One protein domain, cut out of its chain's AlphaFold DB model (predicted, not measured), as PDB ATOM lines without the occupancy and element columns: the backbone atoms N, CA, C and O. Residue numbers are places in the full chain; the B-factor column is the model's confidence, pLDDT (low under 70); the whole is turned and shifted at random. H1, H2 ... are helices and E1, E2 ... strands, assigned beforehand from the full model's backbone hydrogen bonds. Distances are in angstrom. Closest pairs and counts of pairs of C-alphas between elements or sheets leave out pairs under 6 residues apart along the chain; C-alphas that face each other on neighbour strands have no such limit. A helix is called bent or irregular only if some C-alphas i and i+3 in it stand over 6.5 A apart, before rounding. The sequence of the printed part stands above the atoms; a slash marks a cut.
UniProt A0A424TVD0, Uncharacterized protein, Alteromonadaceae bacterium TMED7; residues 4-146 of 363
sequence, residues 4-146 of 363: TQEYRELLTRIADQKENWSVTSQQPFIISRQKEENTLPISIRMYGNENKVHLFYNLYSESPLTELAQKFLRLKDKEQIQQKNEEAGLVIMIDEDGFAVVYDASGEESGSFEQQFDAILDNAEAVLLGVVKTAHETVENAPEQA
ATOM      1  N   THR A   4     174.895 159.223 173.643       90.81
ATOM      2  CA  THR A   4     173.454 158.920 173.631       90.81
ATOM      3  C   THR A   4     172.774 159.192 172.292       90.81
ATOM      4  O   THR A   4     171.866 158.455 171.920       90.81
ATOM      5  N   GLN A   5     173.174 160.233 171.562       92.56
ATOM      6  CA  GLN A   5     172.603 160.528 170.251       92.56
ATOM      7  C   GLN A   5     173.099 159.528 169.202       92.56
ATOM      8  O   GLN A   5     172.297 159.043 168.410       92.56
ATOM      9  N   GLU A   6     174.381 159.161 169.246       92.81
ATOM     10  CA  GLU A   6     174.953 158.149 168.349       92.81
ATOM     11  C   GLU A   6     174.280 156.781 168.535       92.81
ATOM     12  O   GLU A   6     173.843 156.169 167.563       92.81
ATOM     13  N   TYR A   7     174.118 156.324 169.783       94.06
ATOM     14  CA  TYR A   7     173.433 155.059 170.071       94.06
ATOM     15  C   TYR A   7     171.937 155.110 169.754       94.06
ATOM     16  O   TYR A   7     171.373 154.107 169.324       94.06
ATOM     17  N   ARG A   8     171.286 156.270 169.903       95.25
ATOM     18  CA  ARG A   8     169.900 156.454 169.460       95.25
ATOM     19  C   ARG A   8     169.771 156.241 167.954       95.25
ATOM     20  O   ARG A   8     168.939 155.449 167.532       95.25
ATOM     21  N   GLU A   9     170.592 156.927 167.161       95.50
ATOM     22  CA  GLU A   9     170.576 156.804 165.698       95.50
ATOM     23  C   GLU A   9     170.906 155.378 165.246       95.50
ATOM     24  O   GLU A   9     170.293 154.861 164.312       95.50
ATOM     25  N   LEU A  10     171.832 154.721 165.945       95.06
ATOM     26  CA  LEU A  10     172.185 153.329 165.706       95.06
ATOM     27  C   LEU A  10     171.015 152.376 165.983       95.06
ATOM     28  O   LEU A  10     170.676 151.564 165.130       95.06
ATOM     29  N   LEU A  11     170.365 152.495 167.142       96.00
ATOM     30  CA  LEU A  11     169.209 151.668 167.495       96.00
ATOM     31  C   LEU A  11     168.005 151.939 166.580       96.00
ATOM     32  O   LEU A  11     167.296 150.998 166.237       96.00
ATOM     33  N   THR A  12     167.791 153.186 166.141       96.69
ATOM     34  CA  THR A  12     166.801 153.501 165.096       96.69
ATOM     35  C   THR A  12     167.122 152.754 163.808       96.69
ATOM     36  O   THR A  12     166.259 152.069 163.278       96.69
ATOM     37  N   ARG A  13     168.376 152.801 163.344       96.06
ATOM     38  CA  ARG A  13     168.786 152.088 162.129       96.06
ATOM     39  C   ARG A  13     168.616 150.574 162.258       96.06
ATOM     40  O   ARG A  13     168.169 149.940 161.311       96.06
ATOM     41  N   ILE A  14     168.952 150.001 163.414       94.44
ATOM     42  CA  ILE A  14     168.732 148.576 163.700       94.44
ATOM     43  C   ILE A  14     167.239 148.242 163.622       94.44
ATOM     44  O   ILE A  14     166.880 147.234 163.014       94.44
ATOM     45  N   ALA A  15     166.381 149.089 164.199       94.75
ATOM     46  CA  ALA A  15     164.935 148.915 164.129       94.75
ATOM     47  C   ALA A  15     164.399 149.017 162.691       94.75
ATOM     48  O   ALA A  15     163.539 148.234 162.318       94.75
ATOM     49  N   ASP A  16     164.949 149.913 161.871       94.81
ATOM     50  CA  ASP A  16     164.550 150.065 160.467       94.81
ATOM     51  C   ASP A  16     165.048 148.907 159.577       94.81
ATOM     52  O   ASP A  16     164.413 148.565 158.581       94.81
ATOM     53  N   GLN A  17     166.205 148.316 159.899       94.12
ATOM     54  CA  GLN A  17     166.825 147.243 159.107       94.12
ATOM     55  C   GLN A  17     166.295 145.845 159.435       94.12
ATOM     56  O   GLN A  17     166.366 144.957 158.583       94.12
ATOM     57  N   LYS A  18     165.823 145.612 160.664       91.81
ATOM     58  CA  LYS A  18     165.305 144.310 161.097       91.81
ATOM     59  C   LYS A  18     163.780 144.360 161.134       91.81
ATOM     60  O   LYS A  18     163.214 145.037 161.980       91.81
ATOM     61  N   GLU A  19     163.128 143.586 160.263       87.19
ATOM     62  CA  GLU A  19     161.665 143.597 160.054       87.19
ATOM     63  C   GLU A  19     160.833 143.423 161.336       87.19
ATOM     64  O   GLU A  19     159.720 143.933 161.428       87.19
ATOM     65  N   ASN A  20     161.374 142.732 162.341       90.00
ATOM     66  CA  ASN A  20     160.692 142.470 163.602       90.00
ATOM     67  C   ASN A  20     161.040 143.455 164.725       90.00
ATOM     68  O   ASN A  20     160.616 143.235 165.855       90.00
ATOM     69  N   TRP A  21     161.774 144.538 164.464       93.94
ATOM     70  CA  TRP A  21     162.072 145.573 165.455       93.94
ATOM     71  C   TRP A  21     161.328 146.869 165.145       93.94
ATOM     72  O   TRP A  21     161.043 147.202 164.004       93.94
ATOM     73  N   SER A  22     160.985 147.624 166.185       94.69
ATOM     74  CA  SER A  22     160.343 148.931 166.027       94.69
ATOM     75  C   SER A  22     160.693 149.865 167.178       94.69
ATOM     76  O   SER A  22     160.934 149.421 168.303       94.69
ATOM     77  N   VAL A  23     160.721 151.170 166.909       95.81
ATOM     78  CA  VAL A  23     160.869 152.191 167.954       95.81
ATOM     79  C   VAL A  23     159.529 152.360 168.667       95.81
ATOM     80  O   VAL A  23     158.559 152.815 168.067       95.81
ATOM     81  N   THR A  24     159.472 152.019 169.953       91.00
ATOM     82  CA  THR A  24     158.231 152.052 170.748       91.00
ATOM     83  C   THR A  24     158.143 153.251 171.687       91.00
ATOM     84  O   THR A  24     157.058 153.574 172.160       91.00
ATOM     85  N   SER A  25     159.259 153.927 171.977       92.31
ATOM     86  CA  SER A  25     159.257 155.194 172.717       92.31
ATOM     87  C   SER A  25     160.476 156.047 172.372       92.31
ATOM     88  O   SER A  25     161.560 155.527 172.119       92.31
ATOM     89  N   GLN A  26     160.302 157.370 172.381       92.19
ATOM     90  CA  GLN A  26     161.378 158.348 172.170       92.19
ATOM     91  C   GLN A  26     161.961 158.883 173.491       92.19
ATOM     92  O   GLN A  26     163.112 159.337 173.523       92.19
ATOM     93  N   GLN A  27     161.182 158.837 174.577       87.56
ATOM     94  CA  GLN A  27     161.553 159.313 175.912       87.56
ATOM     95  C   GLN A  27     160.876 158.452 177.000       87.56
ATOM     96  O   GLN A  27     159.674 158.590 177.213       87.56
ATOM     97  N   PRO A  28     161.619 157.560 177.689       89.12
ATOM     98  CA  PRO A  28     162.984 157.123 177.363       89.12
ATOM     99  C   PRO A  28     163.041 156.469 175.973       89.12
ATOM    100  O   PRO A  28     162.028 156.002 175.464       89.12
ATOM    101  N   PHE A  29     164.217 156.441 175.341       93.69
ATOM    102  CA  PHE A  29     164.342 155.835 174.013       93.69
ATOM    103  C   PHE A  29     164.304 154.305 174.123       93.69
ATOM    104  O   PHE A  29     165.130 153.717 174.828       93.69
ATOM    105  N   ILE A  30     163.334 153.679 173.454       94.44
ATOM    106  CA  ILE A  30     163.086 152.236 173.498       94.44
ATOM    107  C   ILE A  30     162.870 151.723 172.077       94.44
ATOM    108  O   ILE A  30     162.007 152.231 171.358       94.44
ATOM    109  N   ILE A  31     163.602 150.671 171.719       95.56
ATOM    110  CA  ILE A  31     163.255 149.806 170.590       95.56
ATOM    111  C   ILE A  31     162.813 148.452 171.112       95.56
ATOM    112  O   ILE A  31     163.281 148.006 172.159       95.56
ATOM    113  N   SER A  32     161.928 147.791 170.387       93.50
ATOM    114  CA  SER A  32     161.398 146.517 170.826       93.50
ATOM    115  C   SER A  32     161.170 145.556 169.679       93.50
ATOM    116  O   SER A  32     160.786 145.970 168.583       93.50
ATOM    117  N   ARG A  33     161.381 144.272 169.967       90.75
ATOM    118  CA  ARG A  33     161.136 143.181 169.034       90.75
ATOM    119  C   ARG A  33     159.683 142.716 169.126       90.75
ATOM    120  O   ARG A  33     159.206 142.382 170.213       90.75
ATOM    121  N   GLN A  34     158.986 142.694 167.994       81.06
ATOM    122  CA  GLN A  34     157.650 142.129 167.862       81.06
ATOM    123  C   GLN A  34     157.667 140.631 168.184       81.06
ATOM    124  O   GLN A  34     158.647 139.930 167.941       81.06
ATOM    125  N   LYS A  35     156.573 140.143 168.770       71.31
ATOM    126  CA  LYS A  35     156.451 138.751 169.203       71.31
ATOM    127  C   LYS A  35     156.289 137.837 167.987       71.31
ATOM    128  O   LYS A  35     155.222 137.812 167.378       71.31
ATOM    129  N   GLU A  36     157.320 137.059 167.687       78.44
ATOM    130  CA  GLU A  36     157.289 135.983 166.692       78.44
ATOM    131  C   GLU A  36     157.289 134.611 167.376       78.44
ATOM    132  O   GLU A  36     157.724 134.460 168.522       78.44
ATOM    133  N   GLU A  37     156.809 133.587 166.669       61.81
ATOM    134  CA  GLU A  37     156.799 132.211 167.162       61.81
ATOM    135  C   GLU A  37     158.239 131.761 167.492       61.81
ATOM    136  O   GLU A  37     159.110 131.751 166.626       61.81
ATOM    137  N   ASN A  38     158.490 131.384 168.753       67.56
ATOM    138  CA  ASN A  38     159.793 130.957 169.300       67.56
ATOM    139  C   ASN A  38     160.843 132.051 169.580       67.56
ATOM    140  O   ASN A  38     162.004 131.712 169.806       67.56
ATOM    141  N   THR A  39     160.468 133.331 169.640       71.44
ATOM    142  CA  THR A  39     161.385 134.408 170.067       71.44
ATOM    143  C   THR A  39     160.973 135.009 171.411       71.44
ATOM    144  O   THR A  39     159.787 135.101 171.735       71.44
ATOM    145  N   LEU A  40     161.955 135.412 172.229       73.31
ATOM    146  CA  LEU A  40     161.681 136.124 173.480       73.31
ATOM    147  C   LEU A  40     161.238 137.566 173.175       73.31
ATOM    148  O   LEU A  40     161.907 138.250 172.396       73.31
ATOM    149  N   PRO A  41     160.158 138.074 173.789       81.69
ATOM    150  CA  PRO A  41     159.761 139.462 173.607       81.69
ATOM    151  C   PRO A  41     160.745 140.363 174.367       81.69
ATOM    152  O   PRO A  41     160.677 140.470 175.591       81.69
ATOM    153  N   ILE A  42     161.667 141.003 173.643       89.25
ATOM    154  CA  ILE A  42     162.720 141.854 174.214       89.25
ATOM    155  C   ILE A  42     162.515 143.308 173.808       89.25
ATOM    156  O   ILE A  42     162.258 143.617 172.644       89.25
ATOM    157  N   SER A  43     162.691 144.201 174.777       92.44
ATOM    158  CA  SER A  43     162.832 145.637 174.559       92.44
ATOM    159  C   SER A  43     164.214 146.099 175.002       92.44
ATOM    160  O   SER A  43     164.720 145.671 176.039       92.44
ATOM    161  N   ILE A  44     164.828 146.980 174.220       95.19
ATOM    162  CA  ILE A  44     166.104 147.611 174.539       95.19
ATOM    163  C   ILE A  44     165.815 149.062 174.894       95.19
ATOM    164  O   ILE A  44     165.471 149.875 174.033       95.19
ATOM    165  N   ARG A  45     165.947 149.382 176.180       94.44
ATOM    166  CA  ARG A  45     165.825 150.743 176.699       94.44
ATOM    167  C   ARG A  45     167.212 151.344 176.873       94.44
ATOM    168  O   ARG A  45     168.074 150.757 177.522       94.44
ATOM    169  N   MET A  46     167.417 152.529 176.313       94.06
ATOM    170  CA  MET A  46     168.679 153.249 176.428       94.06
ATOM    171  C   MET A  46     168.618 154.254 177.583       94.06
ATOM    172  O   MET A  46     167.747 155.125 177.610       94.06
ATOM    173  N   TYR A  47     169.596 154.184 178.485       91.25
ATOM    174  CA  TYR A  47     169.869 155.210 179.490       91.25
ATOM    175  C   TYR A  47     171.298 155.711 179.357       91.25
ATOM    176  O   TYR A  47     172.196 154.967 178.974       91.25
ATOM    177  N   GLY A  48     171.535 156.972 179.692       89.25
ATOM    178  CA  GLY A  48     172.877 157.514 179.597       89.25
ATOM    179  C   GLY A  48     172.947 159.023 179.696       89.25
ATOM    180  O   GLY A  48     171.941 159.715 179.834       89.25
ATOM    181  N   ASN A  49     174.171 159.520 179.597       88.31
ATOM    182  CA  ASN A  49     174.492 160.935 179.474       88.31
ATOM    183  C   ASN A  49     175.465 161.134 178.303       88.31
ATOM    184  O   ASN A  49     175.667 160.231 177.497       88.31
ATOM    185  N   GLU A  50     176.084 162.307 178.195       85.25
ATOM    186  CA  GLU A  50     176.969 162.618 177.068       85.25
ATOM    187  C   GLU A  50     178.131 161.631 176.872       85.25
ATOM    188  O   GLU A  50     178.579 161.479 175.740       85.25
ATOM    189  N   ASN A  51     178.571 160.945 177.936       86.62
ATOM    190  CA  ASN A  51     179.782 160.117 177.949       86.62
ATOM    191  C   ASN A  51     179.543 158.644 178.321       86.62
ATOM    192  O   ASN A  51     180.490 157.861 178.341       86.62
ATOM    193  N   LYS A  52     178.317 158.270 178.703       90.62
ATOM    194  CA  LYS A  52     177.981 156.916 179.162       90.62
ATOM    195  C   LYS A  52     176.663 156.467 178.573       90.62
ATOM    196  O   LYS A  52     175.700 157.234 178.607       90.62
ATOM    197  N   VAL A  53     176.621 155.228 178.098       92.88
ATOM    198  CA  VAL A  53     175.419 154.608 177.539       92.88
ATOM    199  C   VAL A  53     175.269 153.212 178.127       92.88
ATOM    200  O   VAL A  53     176.176 152.390 178.058       92.88
ATOM    201  N   HIS A  54     174.100 152.955 178.695       93.56
ATOM    202  CA  HIS A  54     173.688 151.663 179.214       93.56
ATOM    203  C   HIS A  54     172.460 151.198 178.438       93.56
ATOM    204  O   HIS A  54     171.475 151.934 178.310       93.56
ATOM    205  N   LEU A  55     172.525 149.976 177.920       94.94
ATOM    206  CA  LEU A  55     171.434 149.348 177.188       94.94
ATOM    207  C   LEU A  55     170.800 148.281 178.072       94.94
ATOM    208  O   LEU A  55     171.458 147.326 178.476       94.94
ATOM    209  N   PHE A  56     169.526 148.471 178.389       94.50
ATOM    210  CA  PHE A  56     168.738 147.570 179.218       94.50
ATOM    211  C   PHE A  56     167.910 146.682 178.305       94.50
ATOM    212  O   PHE A  56     166.969 147.164 177.676       94.50
ATOM    213  N   TYR A  57     168.255 145.402 178.248       94.50
ATOM    214  CA  TYR A  57     167.500 144.375 177.544       94.50
ATOM    215  C   TYR A  57     166.481 143.809 178.529       94.50
ATOM    216  O   TYR A  57     166.839 143.054 179.433       94.50
ATOM    217  N   ASN A  58     165.224 144.215 178.382       91.00
ATOM    218  CA  ASN A  58     164.132 143.824 179.264       91.00
ATOM    219  C   ASN A  58     163.252 142.809 178.551       91.00
ATOM    220  O   ASN A  58     162.889 143.014 177.387       91.00
ATOM    221  N   LEU A  59     162.841 141.766 179.264       84.19
ATOM    222  CA  LEU A  59     161.686 140.989 178.832       84.19
ATOM    223  C   LEU A  59     160.441 141.845 179.066       84.19
ATOM    224  O   LEU A  59     160.296 142.435 180.135       84.19
ATOM    225  N   TYR A  60     159.584 141.973 178.052       61.59
ATOM    226  CA  TYR A  60     158.368 142.785 178.149       61.59
ATOM    227  C   TYR A  60     157.551 142.466 179.408       61.59
ATOM    228  O   TYR A  60     157.523 141.326 179.872       61.59
ATOM    229  N   SER A  61     156.833 143.484 179.886       58.50
ATOM    230  CA  SER A  61     155.904 143.486 181.021       58.50
ATOM    231  C   SER A  61     154.675 142.584 180.804       58.50
ATOM    232  O   SER A  61     153.530 143.019 180.940       58.50
ATOM    233  N   GLU A  62     154.872 141.326 180.407       64.31
ATOM    234  CA  GLU A  62     153.831 140.318 180.528       64.31
ATOM    235  C   GLU A  62     153.640 140.046 182.031       64.31
ATOM    236  O   GLU A  62     154.598 139.726 182.746       64.31
ATOM    237  N   SER A  63     152.395 140.177 182.513       72.38
ATOM    238  CA  SER A  63     152.007 139.933 183.919       72.38
ATOM    239  C   SER A  63     152.683 138.696 184.531       72.38
ATOM    240  O   SER A  63     153.211 138.809 185.636       72.38
ATOM    241  N   PRO A  64     152.787 137.542 183.830       80.38
ATOM    242  CA  PRO A  64     153.407 136.345 184.396       80.38
ATOM    243  C   PRO A  64     154.897 136.491 184.733       80.38
ATOM    244  O   PRO A  64     155.345 135.938 185.734       80.38
ATOM    245  N   LEU A  65     155.676 137.219 183.923       80.69
ATOM    246  CA  LEU A  65     157.109 137.417 184.181       80.69
ATOM    247  C   LEU A  65     157.330 138.397 185.331       80.69
ATOM    248  O   LEU A  65     158.203 138.172 186.165       80.69
ATOM    249  N   THR A  66     156.496 139.431 185.408       82.50
ATOM    250  CA  THR A  66     156.517 140.399 186.513       82.50
ATOM    251  C   THR A  66     156.160 139.704 187.832       82.50
ATOM    252  O   THR A  66     156.883 139.803 188.820       82.50
ATOM    253  N   GLU A  67     155.094 138.897 187.836       83.69
ATOM    254  CA  GLU A  67     154.704 138.087 188.993       83.69
ATOM    255  C   GLU A  67     155.790 137.084 189.399       83.69
ATOM    256  O   GLU A  67     156.017 136.864 190.591       83.69
ATOM    257  N   LEU A  68     156.471 136.469 188.425       86.25
ATOM    258  CA  LEU A  68     157.578 135.556 188.692       86.25
ATOM    259  C   LEU A  68     158.762 136.281 189.345       86.25
ATOM    260  O   LEU A  68     159.289 135.776 190.336       86.25
ATOM    261  N   ALA A  69     159.157 137.447 188.825       86.44
ATOM    262  CA  ALA A  69     160.222 138.270 189.399       86.44
ATOM    263  C   ALA A  69     159.895 138.659 190.845       86.44
ATOM    264  O   ALA A  69     160.696 138.411 191.745       86.44
ATOM    265  N   GLN A  70     158.677 139.148 191.098       88.62
ATOM    266  CA  GLN A  70     158.216 139.517 192.438       88.62
ATOM    267  C   GLN A  70     158.219 138.326 193.405       88.62
ATOM    268  O   GLN A  70     158.700 138.447 194.531       88.62
ATOM    269  N   LYS A  71     157.728 137.152 192.983       88.50
ATOM    270  CA  LYS A  71     157.785 135.925 193.802       88.50
ATOM    271  C   LYS A  71     159.224 135.509 194.093       88.50
ATOM    272  O   LYS A  71     159.541 135.142 195.221       88.50
ATOM    273  N   PHE A  72     160.099 135.582 193.096       89.88
ATOM    274  CA  PHE A  72     161.507 135.238 193.249       89.88
ATOM    275  C   PHE A  72     162.239 136.190 194.204       89.88
ATOM    276  O   PHE A  72     162.970 135.725 195.076       89.88
ATOM    277  N   LEU A  73     162.011 137.499 194.086       90.25
ATOM    278  CA  LEU A  73     162.574 138.524 194.968       90.25
ATOM    279  C   LEU A  73     162.146 138.327 196.425       90.25
ATOM    280  O   LEU A  73     162.996 138.345 197.316       90.25
ATOM    281  N   ARG A  74     160.866 138.009 196.656       88.00
ATOM    282  CA  ARG A  74     160.344 137.654 197.988       88.00
ATOM    283  C   ARG A  74     161.042 136.434 198.578       88.00
ATOM    284  O   ARG A  74     161.526 136.497 199.699       88.00
ATOM    285  N   LEU A  75     161.184 135.351 197.808       89.19
ATOM    286  CA  LEU A  75     161.901 134.151 198.264       89.19
ATOM    287  C   LEU A  75     163.377 134.410 198.593       89.19
ATOM    288  O   LEU A  75     163.997 133.636 199.322       89.19
ATOM    289  N   LYS A  76     163.968 135.453 198.007       89.81
ATOM    290  CA  LYS A  76     165.351 135.857 198.263       89.81
ATOM    291  C   LYS A  76     165.479 136.912 199.358       89.81
ATOM    292  O   LYS A  76     166.624 137.225 199.681       89.81
ATOM    293  N   ASP A  77     164.367 137.414 199.897       89.62
ATOM    294  CA  ASP A  77     164.307 138.530 200.846       89.62
ATOM    295  C   ASP A  77     165.088 139.756 200.337       89.62
ATOM    296  O   ASP A  77     166.030 140.254 200.959       89.62
ATOM    297  N   LYS A  78     164.785 140.173 199.100       86.62
ATOM    298  CA  LYS A  78     165.450 141.299 198.431       86.62
ATOM    299  C   LYS A  78     164.452 142.147 197.661       86.62
ATOM    300  O   LYS A  78     163.628 141.610 196.936       86.62
ATOM    301  N   GLU A  79     164.609 143.466 197.733       73.94
ATOM    302  CA  GLU A  79     163.873 144.415 196.880       73.94
ATOM    303  C   GLU A  79     164.376 144.391 195.432       73.94
ATOM    304  O   GLU A  79     163.607 144.567 194.495       73.94
ATOM    305  N   GLN A  80     165.674 144.139 195.247       86.62
ATOM    306  CA  GLN A  80     166.301 144.021 193.936       86.62
ATOM    307  C   GLN A  80     167.510 143.081 193.978       86.62
ATOM    308  O   GLN A  80     168.188 142.927 195.001       86.62
ATOM    309  N   ILE A  81     167.824 142.479 192.835       88.31
ATOM    310  CA  ILE A  81     169.042 141.696 192.626       88.31
ATOM    311  C   ILE A  81     169.836 142.333 191.496       88.31
ATOM    312  O   ILE A  81     169.335 142.473 190.388       88.31
ATOM    313  N   GLN A  82     171.099 142.656 191.777       91.06
ATOM    314  CA  GLN A  82     172.075 143.055 190.769       91.06
ATOM    315  C   GLN A  82     173.269 142.105 190.826       91.06
ATOM    316  O   GLN A  82     173.922 141.980 191.865       91.06
ATOM    317  N   GLN A  83     173.552 141.417 189.721       91.56
ATOM    318  CA  GLN A  83     174.643 140.446 189.646       91.56
ATOM    319  C   GLN A  83     175.414 140.597 188.339       91.56
ATOM    320  O   GLN A  83     174.847 140.528 187.254       91.56
ATOM    321  N   LYS A  84     176.736 140.761 188.437       89.25
ATOM    322  CA  LYS A  84     177.611 140.768 187.261       89.25
ATOM    323  C   LYS A  84     177.764 139.353 186.708       89.25
ATOM    324  O   LYS A  84     178.077 138.429 187.456       89.25
ATOM    325  N   ASN A  85     177.580 139.211 185.403       88.44
ATOM    326  CA  ASN A  85     177.963 138.043 184.631       88.44
ATOM    327  C   ASN A  85     179.271 138.374 183.898       88.44
ATOM    328  O   ASN A  85     179.255 138.999 182.838       88.44
ATOM    329  N   GLU A  86     180.401 138.001 184.503       84.75
ATOM    330  CA  GLU A  86     181.737 138.305 183.969       84.75
ATOM    331  C   GLU A  86     181.998 137.633 182.615       84.75
ATOM    332  O   GLU A  86     182.703 138.204 181.789       84.75
ATOM    333  N   GLU A  87     181.402 136.462 182.364       81.75
ATOM    334  CA  GLU A  87     181.567 135.725 181.105       81.75
ATOM    335  C   GLU A  87     180.880 136.434 179.934       81.75
ATOM    336  O   GLU A  87     181.431 136.486 178.837       81.75
ATOM    337  N   ALA A  88     179.697 137.006 180.174       80.81
ATOM    338  CA  ALA A  88     178.917 137.705 179.154       80.81
ATOM    339  C   ALA A  88     179.186 139.219 179.096       80.81
ATOM    340  O   ALA A  88     178.704 139.886 178.186       80.81
ATOM    341  N   GLY A  89     179.898 139.785 180.078       87.25
ATOM    342  CA  GLY A  89     180.069 141.238 180.202       87.25
ATOM    343  C   GLY A  89     178.766 141.988 180.515       87.25
ATOM    344  O   GLY A  89     178.657 143.177 180.233       87.25
ATOM    345  N   LEU A  90     177.772 141.303 181.090       92.19
ATOM    346  CA  LEU A  90     176.434 141.839 181.361       92.19
ATOM    347  C   LEU A  90     176.176 141.964 182.864       92.19
ATOM    348  O   LEU A  90     176.737 141.224 183.674       92.19
ATOM    349  N   VAL A  91     175.276 142.864 183.255       90.75
ATOM    350  CA  VAL A  91     174.757 142.943 184.628       90.75
ATOM    351  C   VAL A  91     173.308 142.485 184.640       90.75
ATOM    352  O   VAL A  91     172.455 143.112 184.028       90.75
ATOM    353  N   ILE A  92     173.021 141.397 185.344       91.62
ATOM    354  CA  ILE A  92     171.659 140.928 185.593       91.62
ATOM    355  C   ILE A  92     171.008 141.868 186.598       91.62
ATOM    356  O   ILE A  92     171.602 142.146 187.642       91.62
ATOM    357  N   MET A  93     169.790 142.302 186.299       90.06
ATOM    358  CA  MET A  93     168.953 143.112 187.167       90.06
ATOM    359  C   MET A  93     167.572 142.461 187.293       90.06
ATOM    360  O   MET A  93     166.957 142.092 186.293       90.06
ATOM    361  N   ILE A  94     167.111 142.279 188.527       89.44
ATOM    362  CA  ILE A  94     165.767 141.784 188.842       89.44
ATOM    363  C   ILE A  94     165.170 142.740 189.864       89.44
ATOM    364  O   ILE A  94     165.773 142.938 190.922       89.44
ATOM    365  N   ASP A  95     164.017 143.309 189.554       87.94
ATOM    366  CA  ASP A  95     163.283 144.262 190.389       87.94
ATOM    367  C   ASP A  95     161.766 143.997 190.300       87.94
ATOM    368  O   ASP A  95     161.327 142.941 189.830       87.94
ATOM    369  N   GLU A  96     160.953 144.922 190.813       86.31
ATOM    370  CA  GLU A  96     159.494 144.804 190.788       86.31
ATOM    371  C   GLU A  96     158.879 144.885 189.383       86.31
ATOM    372  O   GLU A  96     157.758 144.393 189.203       86.31
ATOM    373  N   ASP A  97     159.616 145.446 188.416       82.81
ATOM    374  CA  ASP A  97     159.211 145.618 187.020       82.81
ATOM    375  C   ASP A  97     159.563 144.392 186.160       82.81
ATOM    376  O   ASP A  97     158.952 144.175 185.109       82.81
ATOM    377  N   GLY A  98     160.507 143.552 186.602       88.94
ATOM    378  CA  GLY A  98     160.744 142.234 186.020       88.94
ATOM    379  C   GLY A  98     162.213 141.829 185.930       88.94
ATOM    380  O   GLY A  98     162.972 141.904 186.895       88.94
ATOM    381  N   PHE A  99     162.594 141.308 184.760       88.62
ATOM    382  CA  PHE A  99     163.935 140.796 184.477       88.62
ATOM    383  C   PHE A  99     164.599 141.617 183.376       88.62
ATOM    384  O   PHE A  99     164.057 141.750 182.272       88.62
ATOM    385  N   ALA A 100     165.808 142.086 183.656       92.50
ATOM    386  CA  ALA A 100     166.623 142.821 182.711       92.50
ATOM    387  C   ALA A 100     168.085 142.371 182.754       92.50
ATOM    388  O   ALA A 100     168.596 141.883 183.765       92.50
ATOM    389  N   VAL A 101     168.786 142.580 181.644       93.62
ATOM    390  CA  VAL A 101     170.249 142.577 181.620       93.62
ATOM    391  C   VAL A 101     170.746 143.898 181.060       93.62
ATOM    392  O   VAL A 101     170.187 144.442 180.109       93.62
ATOM    393  N   VAL A 102     171.790 144.429 181.681       93.81
ATOM    394  CA  VAL A 102     172.382 145.716 181.340       93.81
ATOM    395  C   VAL A 102     173.715 145.480 180.655       93.81
ATOM    396  O   VAL A 102     174.606 144.838 181.217       93.81
ATOM    397  N   TYR A 103     173.843 146.030 179.454       94.69
ATOM    398  CA  TYR A 103     175.095 146.137 178.724       94.69
ATOM    399  C   TYR A 103     175.666 147.545 178.901       94.69
ATOM    400  O   TYR A 103     174.977 148.539 178.643       94.69
ATOM    401  N   ASP A 104     176.914 147.641 179.362       92.94
ATOM    402  CA  ASP A 104     177.620 148.916 179.460       92.94
ATOM    403  C   ASP A 104     178.351 149.201 178.150       92.94
ATOM    404  O   ASP A 104     179.432 148.679 177.904       92.94
ATOM    405  N   ALA A 105     177.751 150.051 177.321       91.94
ATOM    406  CA  ALA A 105     178.318 150.472 176.048       91.94
ATOM    407  C   ALA A 105     179.273 151.675 176.204       91.94
ATOM    408  O   ALA A 105     179.699 152.288 175.222       91.94
ATOM    409  N   SER A 106     179.589 152.075 177.442       87.31
ATOM    410  CA  SER A 106     180.444 153.230 177.709       87.31
ATOM    411  C   SER A 106     181.878 152.970 177.246       87.31
ATOM    412  O   SER A 106     182.597 152.159 177.823       87.31
ATOM    413  N   GLY A 107     182.324 153.734 176.248       82.31
ATOM    414  CA  GLY A 107     183.688 153.656 175.720       82.31
ATOM    415  C   GLY A 107     183.852 152.739 174.510       82.31
ATOM    416  O   GLY A 107     184.972 152.602 174.022       82.31
ATOM    417  N   GLU A 108     182.767 152.158 174.001       85.62
ATOM    418  CA  GLU A 108     182.775 151.475 172.712       85.62
ATOM    419  C   GLU A 108     182.478 152.448 171.571       85.62
ATOM    420  O   GLU A 108     181.644 153.347 171.687       85.62
ATOM    421  N   GLU A 109     183.165 152.271 170.443       85.94
ATOM    422  CA  GLU A 109     182.815 152.987 169.220       85.94
ATOM    423  C   GLU A 109     181.518 152.402 168.646       85.94
ATOM    424  O   GLU A 109     181.400 151.188 168.462       85.94
ATOM    425  N   SER A 110     180.554 153.263 168.308       82.25
ATOM    426  CA  SER A 110     179.224 152.868 167.811       82.25
ATOM    427  C   SER A 110     179.274 151.915 166.606       82.25
ATOM    428  O   SER A 110     178.461 150.997 166.507       82.25
ATOM    429  N   GLY A 111     180.276 152.055 165.731       83.19
ATOM    430  CA  GLY A 111     180.493 151.141 164.604       83.19
ATOM    431  C   GLY A 111     180.937 149.727 165.002       83.19
ATOM    432  O   GLY A 111     180.627 148.772 164.293       83.19
ATOM    433  N   SER A 112     181.635 149.569 166.132       87.19
ATOM    434  CA  SER A 112     181.983 148.250 166.681       87.19
ATOM    435  C   SER A 112     180.756 147.576 167.289       87.19
ATOM    436  O   SER A 112     180.564 146.376 167.106       87.19
ATOM    437  N   PHE A 113     179.903 148.348 167.967       90.81
ATOM    438  CA  PHE A 113     178.662 147.830 168.538       90.81
ATOM    439  C   PHE A 113     177.712 147.306 167.455       90.81
ATOM    440  O   PHE A 113     177.187 146.208 167.597       90.81
ATOM    441  N   GLU A 114     177.530 148.037 166.347       90.06
ATOM    442  CA  GLU A 114     176.663 147.610 165.231       90.06
ATOM    443  C   GLU A 114     177.046 146.217 164.704       90.06
ATOM    444  O   GLU A 114     176.182 145.383 164.451       90.06
ATOM    445  N   GLN A 115     178.349 145.930 164.613       91.75
ATOM    446  CA  GLN A 115     178.865 144.632 164.161       91.75
ATOM    447  C   GLN A 115     178.677 143.510 165.190       91.75
ATOM    448  O   GLN A 115     178.661 142.338 164.820       91.75
ATOM    449  N   GLN A 116     178.567 143.858 166.471       93.31
ATOM    450  CA  GLN A 116     178.435 142.913 167.581       93.31
ATOM    451  C   GLN A 116     176.999 142.798 168.097       93.31
ATOM    452  O   GLN A 116     176.741 141.955 168.950       93.31
ATOM    453  N   PHE A 117     176.066 143.604 167.580       93.50
ATOM    454  CA  PHE A 117     174.708 143.718 168.104       93.50
ATOM    455  C   PHE A 117     174.016 142.361 168.243       93.50
ATOM    456  O   PHE A 117     173.504 142.055 169.314       93.50
ATOM    457  N   ASP A 118     174.055 141.535 167.194       93.56
ATOM    458  CA  ASP A 118     173.416 140.214 167.208       93.56
ATOM    459  C   ASP A 118     174.065 139.284 168.243       93.56
ATOM    460  O   ASP A 118     173.363 138.621 168.996       93.56
ATOM    461  N   ALA A 119     175.393 139.315 168.384       94.12
ATOM    462  CA  ALA A 119     176.089 138.523 169.399       94.12
ATOM    463  C   ALA A 119     175.776 138.998 170.832       94.12
ATOM    464  O   ALA A 119     175.618 138.181 171.739       94.12
ATOM    465  N   ILE A 120     175.674 140.314 171.052       94.31
ATOM    466  CA  ILE A 120     175.293 140.893 172.348       94.31
ATOM    467  C   ILE A 120     173.841 140.535 172.673       94.31
ATOM    468  O   ILE A 120     173.545 140.165 173.808       94.31
ATOM    469  N   LEU A 121     172.947 140.616 171.686       94.06
ATOM    470  CA  LEU A 121     171.543 140.247 171.822       94.06
ATOM    471  C   LEU A 121     171.384 138.758 172.153       94.06
ATOM    472  O   LEU A 121     170.692 138.435 173.115       94.06
ATOM    473  N   ASP A 122     172.073 137.871 171.433       92.94
ATOM    474  CA  ASP A 122     172.064 136.426 171.690       92.94
ATOM    475  C   ASP A 122     172.571 136.108 173.108       92.94
ATOM    476  O   ASP A 122     171.987 135.295 173.831       92.94
ATOM    477  N   ASN A 123     173.630 136.793 173.551       93.81
ATOM    478  CA  ASN A 123     174.145 136.662 174.913       93.81
ATOM    479  C   ASN A 123     173.141 137.174 175.954       93.81
ATOM    480  O   ASN A 123     172.912 136.514 176.970       93.81
ATOM    481  N   ALA A 124     172.525 138.331 175.710       93.06
ATOM    482  CA  ALA A 124     171.510 138.898 176.587       93.06
ATOM    483  C   ALA A 124     170.307 137.956 176.725       93.06
ATOM    484  O   ALA A 124     169.852 137.704 177.840       93.06
ATOM    485  N   GLU A 125     169.848 137.373 175.619       91.12
ATOM    486  CA  GLU A 125     168.793 136.360 175.584       91.12
ATOM    487  C   GLU A 125     169.145 135.119 176.391       91.12
ATOM    488  O   GLU A 125     168.355 134.686 177.231       91.12
ATOM    489  N   ALA A 126     170.336 134.562 176.173       91.06
ATOM    490  CA  ALA A 126     170.789 133.377 176.886       91.06
ATOM    491  C   ALA A 126     170.852 133.620 178.402       91.06
ATOM    492  O   ALA A 126     170.404 132.778 179.189       91.06
ATOM    493  N   VAL A 127     171.359 134.786 178.822       91.31
ATOM    494  CA  VAL A 127     171.417 135.168 180.237       91.31
ATOM    495  C   VAL A 127     170.014 135.373 180.806       91.31
ATOM    496  O   VAL A 127     169.705 134.798 181.849       91.31
ATOM    497  N   LEU A 128     169.148 136.129 180.127       88.88
ATOM    498  CA  LEU A 128     167.765 136.359 180.558       88.88
ATOM    499  C   LEU A 128     166.997 135.044 180.711       88.88
ATOM    500  O   LEU A 128     166.366 134.817 181.741       88.88
ATOM    501  N   LEU A 129     167.098 134.146 179.731       89.12
ATOM    502  CA  LEU A 129     166.458 132.834 179.774       89.12
ATOM    503  C   LEU A 129     166.968 132.002 180.958       89.12
ATOM    504  O   LEU A 129     166.174 131.385 181.669       89.12
ATOM    505  N   GLY A 130     168.280 132.011 181.204       85.69
ATOM    506  CA  GLY A 130     168.878 131.334 182.354       85.69
ATOM    507  C   GLY A 130     168.383 131.892 183.690       85.69
ATOM    508  O   GLY A 130     168.061 131.122 184.599       85.69
ATOM    509  N   VAL A 131     168.258 133.217 183.800       89.12
ATOM    510  CA  VAL A 131     167.751 133.893 185.002       89.12
ATOM    511  C   VAL A 131     166.279 133.561 185.234       89.12
ATOM    512  O   VAL A 131     165.921 133.145 186.336       89.12
ATOM    513  N   VAL A 132     165.437 133.662 184.202       87.12
ATOM    514  CA  VAL A 132     164.006 133.330 184.283       87.12
ATOM    515  C   VAL A 132     163.804 131.866 184.657       87.12
ATOM    516  O   VAL A 132     163.002 131.565 185.537       87.12
ATOM    517  N   LYS A 133     164.566 130.951 184.050       88.06
ATOM    518  CA  LYS A 133     164.520 129.524 184.385       88.06
ATOM    519  C   LYS A 133     164.912 129.274 185.843       88.06
ATOM    520  O   LYS A 133     164.190 128.584 186.553       88.06
ATOM    521  N   THR A 134     166.001 129.888 186.304       88.12
ATOM    522  CA  THR A 134     166.443 129.798 187.706       88.12
ATOM    523  C   THR A 134     165.375 130.322 188.663       88.12
ATOM    524  O   THR A 134     165.111 129.712 189.701       88.12
ATOM    525  N   ALA A 135     164.746 131.447 188.318       86.25
ATOM    526  CA  ALA A 135     163.678 132.036 189.108       86.25
ATOM    527  C   ALA A 135     162.454 131.119 189.165       86.25
ATOM    528  O   ALA A 135     161.938 130.864 190.251       86.25
ATOM    529  N   HIS A 136     162.042 130.569 188.022       85.81
ATOM    530  CA  HIS A 136     160.937 129.621 187.922       85.81
ATOM    531  C   HIS A 136     161.186 128.361 188.748       85.81
ATOM    532  O   HIS A 136     160.368 128.035 189.597       85.81
ATOM    533  N   GLU A 137     162.343 127.714 188.587       87.94
ATOM    534  CA  GLU A 137     162.713 126.524 189.362       87.94
ATOM    535  C   GLU A 137     162.787 126.826 190.865       87.94
ATOM    536  O   GLU A 137     162.380 126.009 191.688       87.94
ATOM    537  N   THR A 138     163.279 128.007 191.251       89.56
ATOM    538  CA  THR A 138     163.319 128.417 192.663       89.56
ATOM    539  C   THR A 138     161.911 128.608 193.226       89.56
ATOM    540  O   THR A 138     161.646 128.188 194.350       89.56
ATOM    541  N   VAL A 139     161.017 129.231 192.456       85.12
ATOM    542  CA  VAL A 139     159.623 129.474 192.847       85.12
ATOM    543  C   VAL A 139     158.819 128.175 192.866       85.12
ATOM    544  O   VAL A 139     158.054 127.971 193.793       85.12
ATOM    545  N   GLU A 140     159.007 127.275 191.907       87.50
ATOM    546  CA  GLU A 140     158.292 125.995 191.830       87.50
ATOM    547  C   GLU A 140     158.702 125.026 192.951       87.50
ATOM    548  O   GLU A 140     157.860 124.326 193.508       87.50
ATOM    549  N   ASN A 141     159.988 125.003 193.316       88.12
ATOM    550  CA  ASN A 141     160.509 124.121 194.365       88.12
ATOM    551  C   ASN A 141     160.406 124.711 195.780       88.12
ATOM    552  O   ASN A 141     160.779 124.045 196.752       88.12
ATOM    553  N   ALA A 142     159.948 125.956 195.921       87.69
ATOM    554  CA  ALA A 142     159.744 126.547 197.231       87.69
ATOM    555  C   ALA A 142     158.562 125.855 197.938       87.69
ATOM    556  O   ALA A 142     157.528 125.611 197.313       87.69
ATOM    557  N   PRO A 143     158.682 125.520 199.238       80.94
ATOM    558  CA  PRO A 143     157.557 124.972 199.985       80.94
ATOM    559  C   PRO A 143     156.386 125.956 199.908       80.94
ATOM    560  O   PRO A 143     156.600 127.160 200.014       80.94
ATOM    561  N   GLU A 144     155.149 125.466 199.762       65.06
ATOM    562  CA  GLU A 144     153.959 126.329 199.633       65.06
ATOM    563  C   GLU A 144     153.863 127.378 200.754       65.06
ATOM    564  O   GLU A 144     153.338 128.459 200.530       65.06
ATOM    565  N   GLN A 145     154.436 127.105 201.930       60.88
ATOM    566  CA  GLN A 145     154.527 128.029 203.068       60.88
ATOM    567  C   GLN A 145     155.486 129.218 202.857       60.88
ATOM    568  O   GLN A 145     155.295 130.242 203.489       60.88
ATOM    569  N   ALA A 146     156.492 129.101 201.982       57.81
ATOM    570  CA  ALA A 146     157.412 130.184 201.603       57.81
ATOM    571  C   ALA A 146     156.916 130.998 200.388       57.81
ATOM    572  O   ALA A 146     157.434 132.074 200.105       57.81
TER     573      ALA A 146
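What this domain is: This is residues 4 to 146 of the 363 residues of an uncharacterized protein of Alteromonadaceae bacterium TMED7 (UniProt A0A424TVD0). One strongly twisted wall of seven strands has two helices over one face, a two-layer build: H1 over E2 and E3, and the long H3 over E7 and E6, running along the longest axis. H2 packs on H3 near its last residues and only grazes the sheet. The printed part has 143 residues, with three named helices and seven named strands in the order H1 E1 E2 E3 E4 H2 E5 E6 E7 H3. The sheet, E1 E2 E3 E4 E7 E6 E5, is antiparallel throughout, and the class is mixed, helices and strands. The whole is compact, radius of gyration of the C-alphas 15.7 A, with an elongated outline of 51 by 32 by 27 A.

How they stand to each other: Start at H1, residues 4 to 17, and read on through E1, 21 to 26, E2, 29 to 33, E3, 42 to 49, and E4, 52 to 59: these strands make a meander, each the antiparallel neighbour of the one before. Look for N 22 and O 32 at 2.9 A, N 31 and O 44 at 3.1 A, and N 43 and O 58 at 2.9 A. H1 is on the sheet at a height of 8.5 A, along the strands at 24 degrees to E2 on the local plane; their closest C-alphas are Ala 15 and Ile 31, 6.7 A. Next come H2, residues 63 to 75, and a second meander, E5, 81 to 85, E6, 90 to 94, and E7, 99 to 104, with N 83 and O 92 at 2.9 A and N 91 and O 102 at 2.9 A. E7 is the neighbour of E4, with N 55 and O 103 at 2.9 A. H2 only grazes the sheet with residues 65 to 73. H3, residues 110 to 140, is on the same face as H1, 7.1 A high; its closest C-alphas to E7 are Ala 124 and Val 101, 6.4 A. With residues 110 to 114 alone it touches H1, about perpendicular at 82 degrees, closest C-alphas Ser 110 and Tyr 7, 6.6 A. With residues 135 to 139 alone it touches H2 at a steep tilt of 65 degrees, the same way, closest C-alphas Ala 135 and Phe 72, 5.7 A. Every O i to N i+4 pair is within hydrogen-bond range in H1 and H2, and 24 of 27 in H3.

Where its parts are: Find C-alpha 4 at (173.454, 158.920, 173.631); from there H1 runs 19.8 A. E3 spans 23.0 A, E4 22.8 A and H2 18.4 A. H3 runs 41.7 A from C-alpha 110 at (179.224, 152.868, 167.811) to C-alpha 140 at (158.292, 125.995, 191.830); it has a kink of 59 degrees near residue 117 and is irregular, C-alphas 115 and 118 being 7.6 A apart.

The domain as a whole: The two C-alphas farthest apart, Gly 111 and Gln 145, are 51.8 A apart. The printed part has no cut and no long link. Look for pLDDT under 70 at residues 37 to 38, 60 to 62 and 144 to 146; the mean of the printed part is 87.7.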